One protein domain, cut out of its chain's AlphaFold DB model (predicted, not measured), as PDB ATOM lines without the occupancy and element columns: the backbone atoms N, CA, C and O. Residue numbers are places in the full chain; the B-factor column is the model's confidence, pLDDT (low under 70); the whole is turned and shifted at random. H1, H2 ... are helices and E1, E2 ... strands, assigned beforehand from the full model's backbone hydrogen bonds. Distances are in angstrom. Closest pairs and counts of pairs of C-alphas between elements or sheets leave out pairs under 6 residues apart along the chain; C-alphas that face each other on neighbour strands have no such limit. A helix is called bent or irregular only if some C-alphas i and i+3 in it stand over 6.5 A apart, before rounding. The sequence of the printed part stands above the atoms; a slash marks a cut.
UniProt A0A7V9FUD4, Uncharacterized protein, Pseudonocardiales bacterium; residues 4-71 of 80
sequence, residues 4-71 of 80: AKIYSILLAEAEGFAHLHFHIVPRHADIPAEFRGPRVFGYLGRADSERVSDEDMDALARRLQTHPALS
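Overview. This is residues 4 to 71 of the 80 residues of an uncharacterized protein of Pseudonocardiales bacterium (UniProt A0A7V9FUD4). A narrow hairpin of two strands, E1 and E2, with a long loop at its turn, has one short helix, H1, close by; from H1 a free arm leads away to a longer helix, H2, which stands off with open space between it and the hairpin. The loop's residues 13 to 18 also stick out. The printed part has 68 residues, with two named strands and two named helices in the order E1, E2, H1, H2; the sheet, in the order E1, E2, is antiparallel. The class is mixed, helices and strands, though under half of the residues are in named elements. The whole is loose, with a radius of gyration of the C-alphas of 14.0 A and spans of 33 by 28 by 26 A.

Along the chain. Find C-alpha 5 at (-1.627, -25.872, -57.006); from there strand E1 runs through residues 5 to 9, 13.0 A long. Past residues 10 to 22, which hold no named element, strand E2 runs through residues 23 to 27, 12.0 A long. Helix H1, residues 37 to 43, begins at C-alpha 37 at (-3.896, -33.503, -51.599) and is 12.0 A long; it is neither bent nor irregular, but only just: C-alphas 38 and 41 are 6.4 A apart. Helix H2, residues 54 to 65, is 16.5 A long and ends at C-alpha 65 at (3.136, -9.891, -43.750).

Arrangement. Start with E1 and E2, a hairpin of antiparallel strands whose directions stand at 162 degrees. Look at C-alphas 6 and 26, which face each other at 4.8 A. Across the pair, N 7 and O 25 at 3.0 A and N 25 and O 7 at 2.9 A are within hydrogen-bond range. Next look from E1 to H1: their closest C-alphas, those of Tyr 7 and Gly 37, are 6.8 A apart. E2 and H1 are near each other, with 5 pairs of C-alphas within 10 A. H2 is apart from E1, from E2 and from H1. In H2 every O i to N i+4 pair is within hydrogen-bond range; in H1 0 of 3 are, while 4 of 4 O i to N i+3 pairs are.

Size, cuts and confidence. The two C-alphas farthest apart, those of Glu 15 and Pro 68, are 36.3 A from each other. The printed part, residues 4 to 71, has no cut. The link from E1 to E2 is long, with 13 residues; those from E2 to H1 and from H1 to H2 are short. Residues 13 to 18, 44 to 50 and 52 to 71, of which 54 to 65 belong to H2, stand free. The mean pLDDT of the printed part is 92.9, and residue 71 is under 70.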
ATOM      1  N   ALA A   4       2.310 -24.721 -57.958       94.06
ATOM      2  CA  ALA A   4       1.627 -25.433 -59.042       94.06
ATOM      3  C   ALA A   4       0.135 -25.664 -58.745       94.06
ATOM      4  O   ALA A   4      -0.675 -25.833 -59.657       94.06
ATOM      5  N   LYS A   5      -0.239 -25.729 -57.464       95.06
ATOM      6  CA  LYS A   5      -1.627 -25.872 -57.006       95.06
ATOM      7  C   LYS A   5      -1.751 -25.334 -55.582       95.06
ATOM      8  O   LYS A   5      -0.777 -25.365 -54.841       95.06
ATOM      9  N   ILE A   6      -2.949 -24.920 -55.188       95.44
ATOM     10  CA  ILE A   6      -3.272 -24.565 -53.803       95.44
ATOM     11  C   ILE A   6      -4.284 -25.578 -53.272       95.44
ATOM     12  O   ILE A   6      -5.217 -25.952 -53.990       95.44
ATOM     13  N   TYR A   7      -4.093 -26.024 -52.034       96.44
ATOM     14  CA  TYR A   7      -5.095 -26.776 -51.282       96.44
ATOM     15  C   TYR A   7      -5.737 -25.861 -50.241       96.44
ATOM     16  O   TYR A   7      -5.022 -25.175 -49.515       96.44
ATOM     17  N   SER A   8      -7.069 -25.860 -50.184       96.75
ATOM     18  CA  SER A   8      -7.859 -25.249 -49.112       96.75
ATOM     19  C   SER A   8      -8.638 -26.367 -48.431       96.75
ATOM     20  O   SER A   8      -9.409 -27.059 -49.102       96.75
ATOM     21  N   ILE A   9      -8.354 -26.622 -47.153       95.69
ATOM     22  CA  ILE A   9      -8.851 -27.796 -46.421       95.69
ATOM     23  C   ILE A   9      -9.351 -27.369 -45.036       95.69
ATOM     24  O   ILE A   9      -8.647 -26.654 -44.324       95.69
ATOM     25  N   LEU A  10     -10.530 -27.853 -44.647       93.69
ATOM     26  CA  LEU A  10     -11.089 -27.762 -43.296       93.69
ATOM     27  C   LEU A  10     -11.497 -29.172 -42.870       93.69
ATOM     28  O   LEU A  10     -12.246 -29.827 -43.591       93.69
ATOM     29  N   LEU A  11     -10.981 -29.628 -41.727       89.94
ATOM     30  CA  LEU A  11     -11.319 -30.928 -41.138       89.94
ATOM     31  C   LEU A  11     -11.945 -30.748 -39.749       89.94
ATOM     32  O   LEU A  11     -12.996 -31.309 -39.509       89.94
ATOM     33  N   ALA A  12     -11.363 -29.913 -38.874       88.38
ATOM     34  CA  ALA A  12     -11.918 -29.521 -37.562       88.38
ATOM     35  C   ALA A  12     -12.347 -30.677 -36.618       88.38
ATOM     36  O   ALA A  12     -13.062 -30.448 -35.647       88.38
ATOM     37  N   GLU A  13     -11.891 -31.908 -36.870       89.12
ATOM     38  CA  GLU A  13     -12.269 -33.114 -36.112       89.12
ATOM     39  C   GLU A  13     -11.208 -33.570 -35.095       89.12
ATOM     40  O   GLU A  13     -11.495 -34.402 -34.237       89.12
ATOM     41  N   ALA A  14      -9.974 -33.057 -35.170       88.56
ATOM     42  CA  ALA A  14      -8.889 -33.490 -34.290       88.56
ATOM     43  C   ALA A  14      -9.068 -32.972 -32.851       88.56
ATOM     44  O   ALA A  14      -9.399 -31.802 -32.630       88.56
ATOM     45  N   GLU A  15      -8.796 -33.833 -31.864       92.00
ATOM     46  CA  GLU A  15      -8.823 -33.473 -30.442       92.00
ATOM     47  C   GLU A  15      -7.899 -32.273 -30.169       92.00
ATOM     48  O   GLU A  15      -6.763 -32.226 -30.635       92.00
ATOM     49  N   GLY A  16      -8.409 -31.258 -29.463       91.00
ATOM     50  CA  GLY A  16      -7.703 -29.989 -29.230       91.00
ATOM     51  C   GLY A  16      -7.768 -28.970 -30.383       91.00
ATOM     52  O   GLY A  16      -7.414 -27.810 -30.182       91.00
ATOM     53  N   PHE A  17      -8.290 -29.343 -31.558       89.44
ATOM     54  CA  PHE A  17      -8.371 -28.493 -32.758       89.44
ATOM     55  C   PHE A  17      -9.801 -28.346 -33.312       89.44
ATOM     56  O   PHE A  17      -9.989 -28.050 -34.489       89.44
ATOM     57  N   ALA A  18     -10.820 -28.496 -32.462       89.44
ATOM     58  CA  ALA A  18     -12.232 -28.400 -32.855       89.44
ATOM     59  C   ALA A  18     -12.693 -26.983 -33.272       89.44
ATOM     60  O   ALA A  18     -13.835 -26.784 -33.681       89.44
ATOM     61  N   HIS A  19     -11.827 -25.971 -33.152       92.19
ATOM     62  CA  HIS A  19     -12.126 -24.624 -33.624       92.19
ATOM     63  C   HIS A  19     -12.045 -24.555 -35.151       92.19
ATOM     64  O   HIS A  19     -11.223 -25.220 -35.783       92.19
ATOM     65  N   LEU A  20     -12.867 -23.696 -35.753       92.19
ATOM     66  CA  LEU A  20     -12.841 -23.474 -37.192       92.19
ATOM     67  C   LEU A  20     -11.490 -22.874 -37.602       92.19
ATOM     68  O   LEU A  20     -11.149 -21.756 -37.220       92.19
ATOM     69  N   HIS A  21     -10.739 -23.619 -38.408       94.25
ATOM     70  CA  HIS A  21      -9.516 -23.166 -39.057       94.25
ATOM     71  C   HIS A  21      -9.411 -23.792 -40.450       94.25
ATOM     72  O   HIS A  21      -9.949 -24.868 -40.715       94.25
ATOM     73  N   PHE A  22      -8.721 -23.096 -41.352       94.81
ATOM     74  CA  PHE A  22      -8.437 -23.579 -42.699       94.81
ATOM     75  C   PHE A  22      -6.937 -23.775 -42.865       94.81
ATOM     76  O   PHE A  22      -6.141 -22.909 -42.499       94.81
ATOM     77  N   HIS A  23      -6.558 -24.874 -43.507       95.38
ATOM     78  CA  HIS A  23      -5.215 -25.044 -44.036       95.38
ATOM     79  C   HIS A  23      -5.179 -24.528 -45.473       95.38
ATOM     80  O   HIS A  23      -5.872 -25.061 -46.343       95.38
ATOM     81  N   ILE A  24      -4.352 -23.511 -45.722       95.00
ATOM     82  CA  ILE A  24      -4.040 -23.013 -47.064       95.00
ATOM     83  C   ILE A  24      -2.618 -23.448 -47.403       95.00
ATOM     84  O   ILE A  24      -1.654 -22.895 -46.878       95.00
ATOM     85  N   VAL A  25      -2.483 -24.460 -48.263       95.19
ATOM     86  CA  VAL A  25      -1.188 -25.098 -48.541       95.19
ATOM     87  C   VAL A  25      -0.765 -24.850 -49.993       95.19
ATOM     88  O   VAL A  25      -1.406 -25.381 -50.911       95.19
ATOM     89  N   PRO A  26       0.302 -24.063 -50.245       93.94
ATOM     90  CA  PRO A  26       0.887 -23.942 -51.574       93.94
ATOM     91  C   PRO A  26       1.662 -25.218 -51.918       93.94
ATOM     92  O   PRO A  26       2.570 -25.630 -51.199       93.94
ATOM     93  N   ARG A  27       1.324 -25.854 -53.040       94.44
ATOM     94  CA  ARG A  27       1.960 -27.098 -53.485       94.44
ATOM     95  C   ARG A  27       3.009 -26.811 -54.554       94.44
ATOM     96  O   ARG A  27       2.657 -26.410 -55.669       94.44
ATOM     97  N   HIS A  28       4.277 -27.090 -54.245       93.38
ATOM     98  CA  HIS A  28       5.366 -27.085 -55.229       93.38
ATOM     99  C   HIS A  28       5.237 -28.261 -56.209       93.38
ATOM    100  O   HIS A  28       4.725 -29.323 -55.844       93.38
ATOM    101  N   ALA A  29       5.688 -28.097 -57.457       92.62
ATOM    102  CA  ALA A  29       5.613 -29.158 -58.472       92.62
ATOM    103  C   ALA A  29       6.314 -30.455 -58.017       92.62
ATOM    104  O   ALA A  29       5.787 -31.546 -58.247       92.62
ATOM    105  N   ASP A  30       7.407 -30.293 -57.274       93.12
ATOM    106  CA  ASP A  30       8.294 -31.372 -56.827       93.12
ATOM    107  C   ASP A  30       7.812 -32.103 -55.571       93.12
ATOM    108  O   ASP A  30       8.449 -33.064 -55.149       93.12
ATOM    109  N   ILE A  31       6.680 -31.700 -54.970       93.06
ATOM    110  CA  ILE A  31       6.120 -32.464 -53.848       93.06
ATOM    111  C   ILE A  31       5.821 -33.902 -54.326       93.06
ATOM    112  O   ILE A  31       5.068 -34.058 -55.312       93.06
ATOM    113  N   PRO A  32       6.367 -34.936 -53.644       95.44
ATOM    114  CA  PRO A  32       6.162 -36.337 -54.001       95.44
ATOM    115  C   PRO A  32       4.682 -36.695 -54.081       95.44
ATOM    116  O   PRO A  32       3.843 -36.125 -53.380       95.44
ATOM    117  N   ALA A  33       4.340 -37.636 -54.960       95.75
ATOM    118  CA  ALA A  33       2.948 -37.986 -55.224       95.75
ATOM    119  C   ALA A  33       2.219 -38.522 -53.978       95.75
ATOM    120  O   ALA A  33       1.017 -38.256 -53.815       95.75
ATOM    121  N   GLU A  34       2.930 -39.213 -53.078       97.25
ATOM    122  CA  GLU A  34       2.354 -39.690 -51.820       97.25
ATOM    123  C   GLU A  34       1.903 -38.556 -50.890       97.25
ATOM    124  O   GLU A  34       0.920 -38.748 -50.184       97.25
ATOM    125  N   PHE A  35       2.487 -37.356 -50.964       96.56
ATOM    126  CA  PHE A  35       2.137 -36.218 -50.098       96.56
ATOM    127  C   PHE A  35       1.192 -35.197 -50.753       96.56
ATOM    128  O   PHE A  35       1.004 -34.089 -50.252       96.56
ATOM    129  N   ARG A  36       0.577 -35.525 -51.894       95.75
ATOM    130  CA  ARG A  36      -0.361 -34.620 -52.585       95.75
ATOM    131  C   ARG A  36      -1.783 -34.719 -52.024       95.75
ATOM    132  O   ARG A  36      -2.246 -35.790 -51.634       95.75
ATOM    133  N   GLY A  37      -2.516 -33.606 -52.085       94.50
ATOM    134  CA  GLY A  37      -3.896 -33.503 -51.599       94.50
ATOM    135  C   GLY A  37      -3.969 -33.587 -50.070       94.50
ATOM    136  O   GLY A  37      -3.059 -33.092 -49.408       94.50
ATOM    137  N   PRO A  38      -4.996 -34.237 -49.492       94.06
ATOM    138  CA  PRO A  38      -5.107 -34.411 -48.040       94.06
ATOM    139  C   PRO A  38      -3.905 -35.126 -47.407       94.06
ATOM    140  O   PRO A  38      -3.599 -34.910 -46.241       94.06
ATOM    141  N   ARG A  39      -3.161 -35.932 -48.178       95.94
ATOM    142  CA  ARG A  39      -1.961 -36.624 -47.684       95.94
ATOM    143  C   ARG A  39      -0.788 -35.688 -47.375       95.94
ATOM    144  O   ARG A  39       0.203 -36.138 -46.811       95.94
ATOM    145  N   VAL A  40      -0.897 -34.393 -47.681       95.75
ATOM    146  CA  VAL A  40       0.104 -33.389 -47.292       95.75
ATOM    147  C   VAL A  40       0.291 -33.303 -45.773       95.75
ATOM    148  O   VAL A  40       1.376 -32.976 -45.304       95.75
ATOM    149  N   PHE A  41      -0.720 -33.688 -44.987       94.06
ATOM    150  CA  PHE A  41      -0.594 -33.782 -43.529       94.06
ATOM    151  C   PHE A  41       0.370 -34.885 -43.061       94.06
ATOM    152  O   PHE A  41       0.757 -34.892 -41.899       94.06
ATOM    153  N   GLY A  42       0.856 -35.753 -43.960       93.81
ATOM    154  CA  GLY A  42       1.950 -36.687 -43.675       93.81
ATOM    155  C   GLY A  42       3.299 -36.017 -43.359       93.81
ATOM    156  O   GLY A  42       4.239 -36.704 -42.958       93.81
ATOM    157  N   TYR A  43       3.418 -34.695 -43.526       93.19
ATOM    158  CA  TYR A  43       4.565 -33.911 -43.051       93.19
ATOM    159  C   TYR A  43       4.462 -33.488 -41.575       93.19
ATOM    160  O   TYR A  43       5.430 -32.958 -41.036       93.19
ATOM    161  N   LEU A  44       3.327 -33.707 -40.904       91.50
ATOM    162  CA  LEU A  44       3.179 -33.410 -39.476       91.50
ATOM    163  C   LEU A  44       3.868 -34.473 -38.603       91.50
ATOM    164  O   LEU A  44       4.112 -35.594 -39.043       91.50
ATOM    165  N   GLY A  45       4.176 -34.114 -37.353       89.31
ATOM    166  CA  GLY A  45       4.711 -35.049 -36.353       89.31
ATOM    167  C   GLY A  45       6.157 -35.505 -36.585       89.31
ATOM    168  O   GLY A  45       6.599 -36.456 -35.950       89.31
ATOM    169  N   ARG A  46       6.897 -34.841 -37.481       92.50
ATOM    170  CA  ARG A  46       8.313 -35.127 -37.754       92.50
ATOM    171  C   ARG A  46       9.206 -34.765 -36.571       92.50
ATOM    172  O   ARG A  46       8.826 -33.915 -35.751       92.50
ATOM    173  N   ALA A  47      10.373 -35.409 -36.510       94.75
ATOM    174  CA  ALA A  47      11.390 -35.113 -35.508       94.75
ATOM    175  C   ALA A  47      11.870 -33.663 -35.652       94.75
ATOM    176  O   ALA A  47      11.850 -33.110 -36.750       94.75
ATOM    177  N   ASP A  48      12.327 -33.050 -34.561       92.44
ATOM    178  CA  ASP A  48      12.707 -31.631 -34.564       92.44
ATOM    179  C   ASP A  48      13.811 -31.313 -35.582       92.44
ATOM    180  O   ASP A  48      13.766 -30.274 -36.230       92.44
ATOM    181  N   SER A  49      14.739 -32.247 -35.819       94.19
ATOM    182  CA  SER A  49      15.795 -32.109 -36.832       94.19
ATOM    183  C   SER A  49      15.291 -32.081 -38.281       94.19
ATOM    184  O   SER A  49      16.036 -31.698 -39.175       94.19
ATOM    185  N   GLU A  50      14.065 -32.541 -38.532       93.62
ATOM    186  CA  GLU A  50      13.428 -32.548 -39.855       93.62
ATOM    187  C   GLU A  50      12.466 -31.363 -40.045       93.62
ATOM    188  O   GLU A  50      11.905 -31.185 -41.131       93.62
ATOM    189  N   ARG A  51      12.221 -30.575 -38.991       94.38
ATOM    190  CA  ARG A  51      11.341 -29.408 -39.055       94.38
ATOM    191  C   ARG A  51      12.075 -28.224 -39.667       94.38
ATOM    192  O   ARG A  51      13.293 -28.098 -39.579       94.38
ATOM    193  N   VAL A  52      11.300 -27.332 -40.275       93.81
ATOM    194  CA  VAL A  52      11.793 -25.998 -40.627       93.81
ATOM    195  C   VAL A  52      12.213 -25.304 -39.330       93.81
ATOM    196  O   VAL A  52      11.489 -25.399 -38.338       93.81
ATOM    197  N   SER A  53      13.373 -24.647 -39.331       95.44
ATOM    198  CA  SER A  53      13.864 -23.940 -38.148       95.44
ATOM    199  C   SER A  53      12.921 -22.798 -37.754       95.44
ATOM    200  O   SER A  53      12.255 -22.209 -38.612       95.44
ATOM    201  N   ASP A  54      12.883 -22.451 -36.466       95.56
ATOM    202  CA  ASP A  54      12.080 -21.320 -35.983       95.56
ATOM    203  C   ASP A  54      12.472 -20.009 -36.683       95.56
ATOM    204  O   ASP A  54      11.608 -19.228 -37.080       95.56
ATOM    205  N   GLU A  55      13.770 -19.809 -36.930       97.50
ATOM    206  CA  GLU A  55      14.295 -18.644 -37.645       97.50
ATOM    207  C   GLU A  55      13.756 -18.549 -39.083       97.50
ATOM    208  O   GLU A  55      13.322 -17.476 -39.520       97.50
ATOM    209  N   ASP A  56      13.725 -19.671 -39.808       97.25
ATOM    210  CA  ASP A  56      13.208 -19.728 -41.178       97.25
ATOM    211  C   ASP A  56      11.687 -19.528 -41.227       97.25
ATOM    212  O   ASP A  56      11.176 -18.836 -42.119       97.25
ATOM    213  N   MET A  57      10.951 -20.103 -40.266       96.31
ATOM    214  CA  MET A  57       9.504 -19.896 -40.135       96.31
ATOM    215  C   MET A  57       9.180 -18.417 -39.902       96.31
ATOM    216  O   MET A  57       8.331 -17.843 -40.595       96.31
ATOM    217  N   ASP A  58       9.910 -17.774 -38.997       97.88
ATOM    218  CA  ASP A  58       9.778 -16.353 -38.684       97.88
ATOM    219  C   ASP A  58      10.129 -15.452 -39.876       97.88
ATOM    220  O   ASP A  58       9.436 -14.466 -40.169       97.88
ATOM    221  N   ALA A  59      11.197 -15.788 -40.601       97.50
ATOM    222  CA  ALA A  59      11.581 -15.072 -41.810       97.50
ATOM    223  C   ALA A  59      10.492 -15.169 -42.888       97.50
ATOM    224  O   ALA A  59      10.164 -14.166 -43.537       97.50
ATOM    225  N   LEU A  60       9.888 -16.349 -43.064       94.75
ATOM    226  CA  LEU A  60       8.762 -16.537 -43.975       94.75
ATOM    227  C   LEU A  60       7.538 -15.722 -43.536       94.75
ATOM    228  O   LEU A  60       6.940 -15.037 -44.371       94.75
ATOM    229  N   ALA A  61       7.194 -15.734 -42.247       95.25
ATOM    230  CA  ALA A  61       6.061 -14.981 -41.710       95.25
ATOM    231  C   ALA A  61       6.195 -13.470 -41.976       95.25
ATOM    232  O   ALA A  61       5.269 -12.850 -42.511       95.25
ATOM    233  N   ARG A  62       7.372 -12.881 -41.715       96.31
ATOM    234  CA  ARG A  62       7.650 -11.459 -42.008       96.31
ATOM    235  C   ARG A  62       7.534 -11.124 -43.499       96.31
ATOM    236  O   ARG A  62       7.023 -10.061 -43.867       96.31
ATOM    237  N   ARG A  63       7.970 -12.034 -44.377       93.88
ATOM    238  CA  ARG A  63       7.838 -11.867 -45.837       93.88
ATOM    239  C   ARG A  63       6.382 -11.909 -46.290       93.88
ATOM    240  O   ARG A  63       6.005 -11.131 -47.160       93.88
ATOM    241  N   LEU A  64       5.566 -12.790 -45.710       91.38
ATOM    242  CA  LEU A  64       4.132 -12.850 -46.002       91.38
ATOM    243  C   LEU A  64       3.418 -11.580 -45.529       91.38
ATOM    244  O   LEU A  64       2.622 -11.016 -46.277       91.38
ATOM    245  N   GLN A  65       3.749 -11.087 -44.334       92.12
ATOM    246  CA  GLN A  65       3.136  -9.891 -43.750       92.12
ATOM    247  C   GLN A  65       3.314  -8.636 -44.615       92.12
ATOM    248  O   GLN A  65       2.415  -7.803 -44.697       92.12
ATOM    249  N   THR A  66       4.469  -8.501 -45.265       92.38
ATOM    250  CA  THR A  66       4.812  -7.335 -46.094       92.38
ATOM    251  C   THR A  66       4.602  -7.578 -47.589       92.38
ATOM    252  O   THR A  66       4.941  -6.723 -48.408       92.38
ATOM    253  N   HIS A  67       4.038  -8.728 -47.979       89.56
ATOM    254  CA  HIS A  67       3.897  -9.072 -49.387       89.56
ATOM    255  C   HIS A  67       2.920  -8.104 -50.091       89.56
ATOM    256  O   HIS A  67       1.760  -7.998 -49.677       89.56
ATOM    257  N   PRO A  68       3.310  -7.444 -51.199       84.75
ATOM    258  CA  PRO A  68       2.475  -6.430 -51.856       84.75
ATOM    259  C   PRO A  68       1.097  -6.943 -52.291       84.75
ATOM    260  O   PRO A  68       0.102  -6.242 -52.164       84.75
ATOM    261  N   ALA A  69       1.011  -8.202 -52.735       81.94
ATOM    262  CA  ALA A  69      -0.260  -8.825 -53.124       81.94
ATOM    263  C   ALA A  69      -1.213  -9.121 -51.944       81.94
ATOM    264  O   ALA A  69      -2.386  -9.396 -52.168       81.94
ATOM    265  N   LEU A  70      -0.710  -9.092 -50.704       73.06
ATOM    266  CA  LEU A  70      -1.496  -9.235 -49.471       73.06
ATOM    267  C   LEU A  70      -1.714  -7.885 -48.772       73.06
ATOM    268  O   LEU A  70      -2.406  -7.811 -47.757       73.06
ATOM    269  N   SER A  71      -1.141  -6.807 -49.316       69.06
ATOM    270  CA  SER A  71      -1.385  -5.455 -48.827       69.06
ATOM    271  C   SER A  71      -2.858  -5.112 -49.060       69.06
ATOM    272  O   SER A  71      -3.419  -5.417 -50.110       69.06
TER     273      SER A  71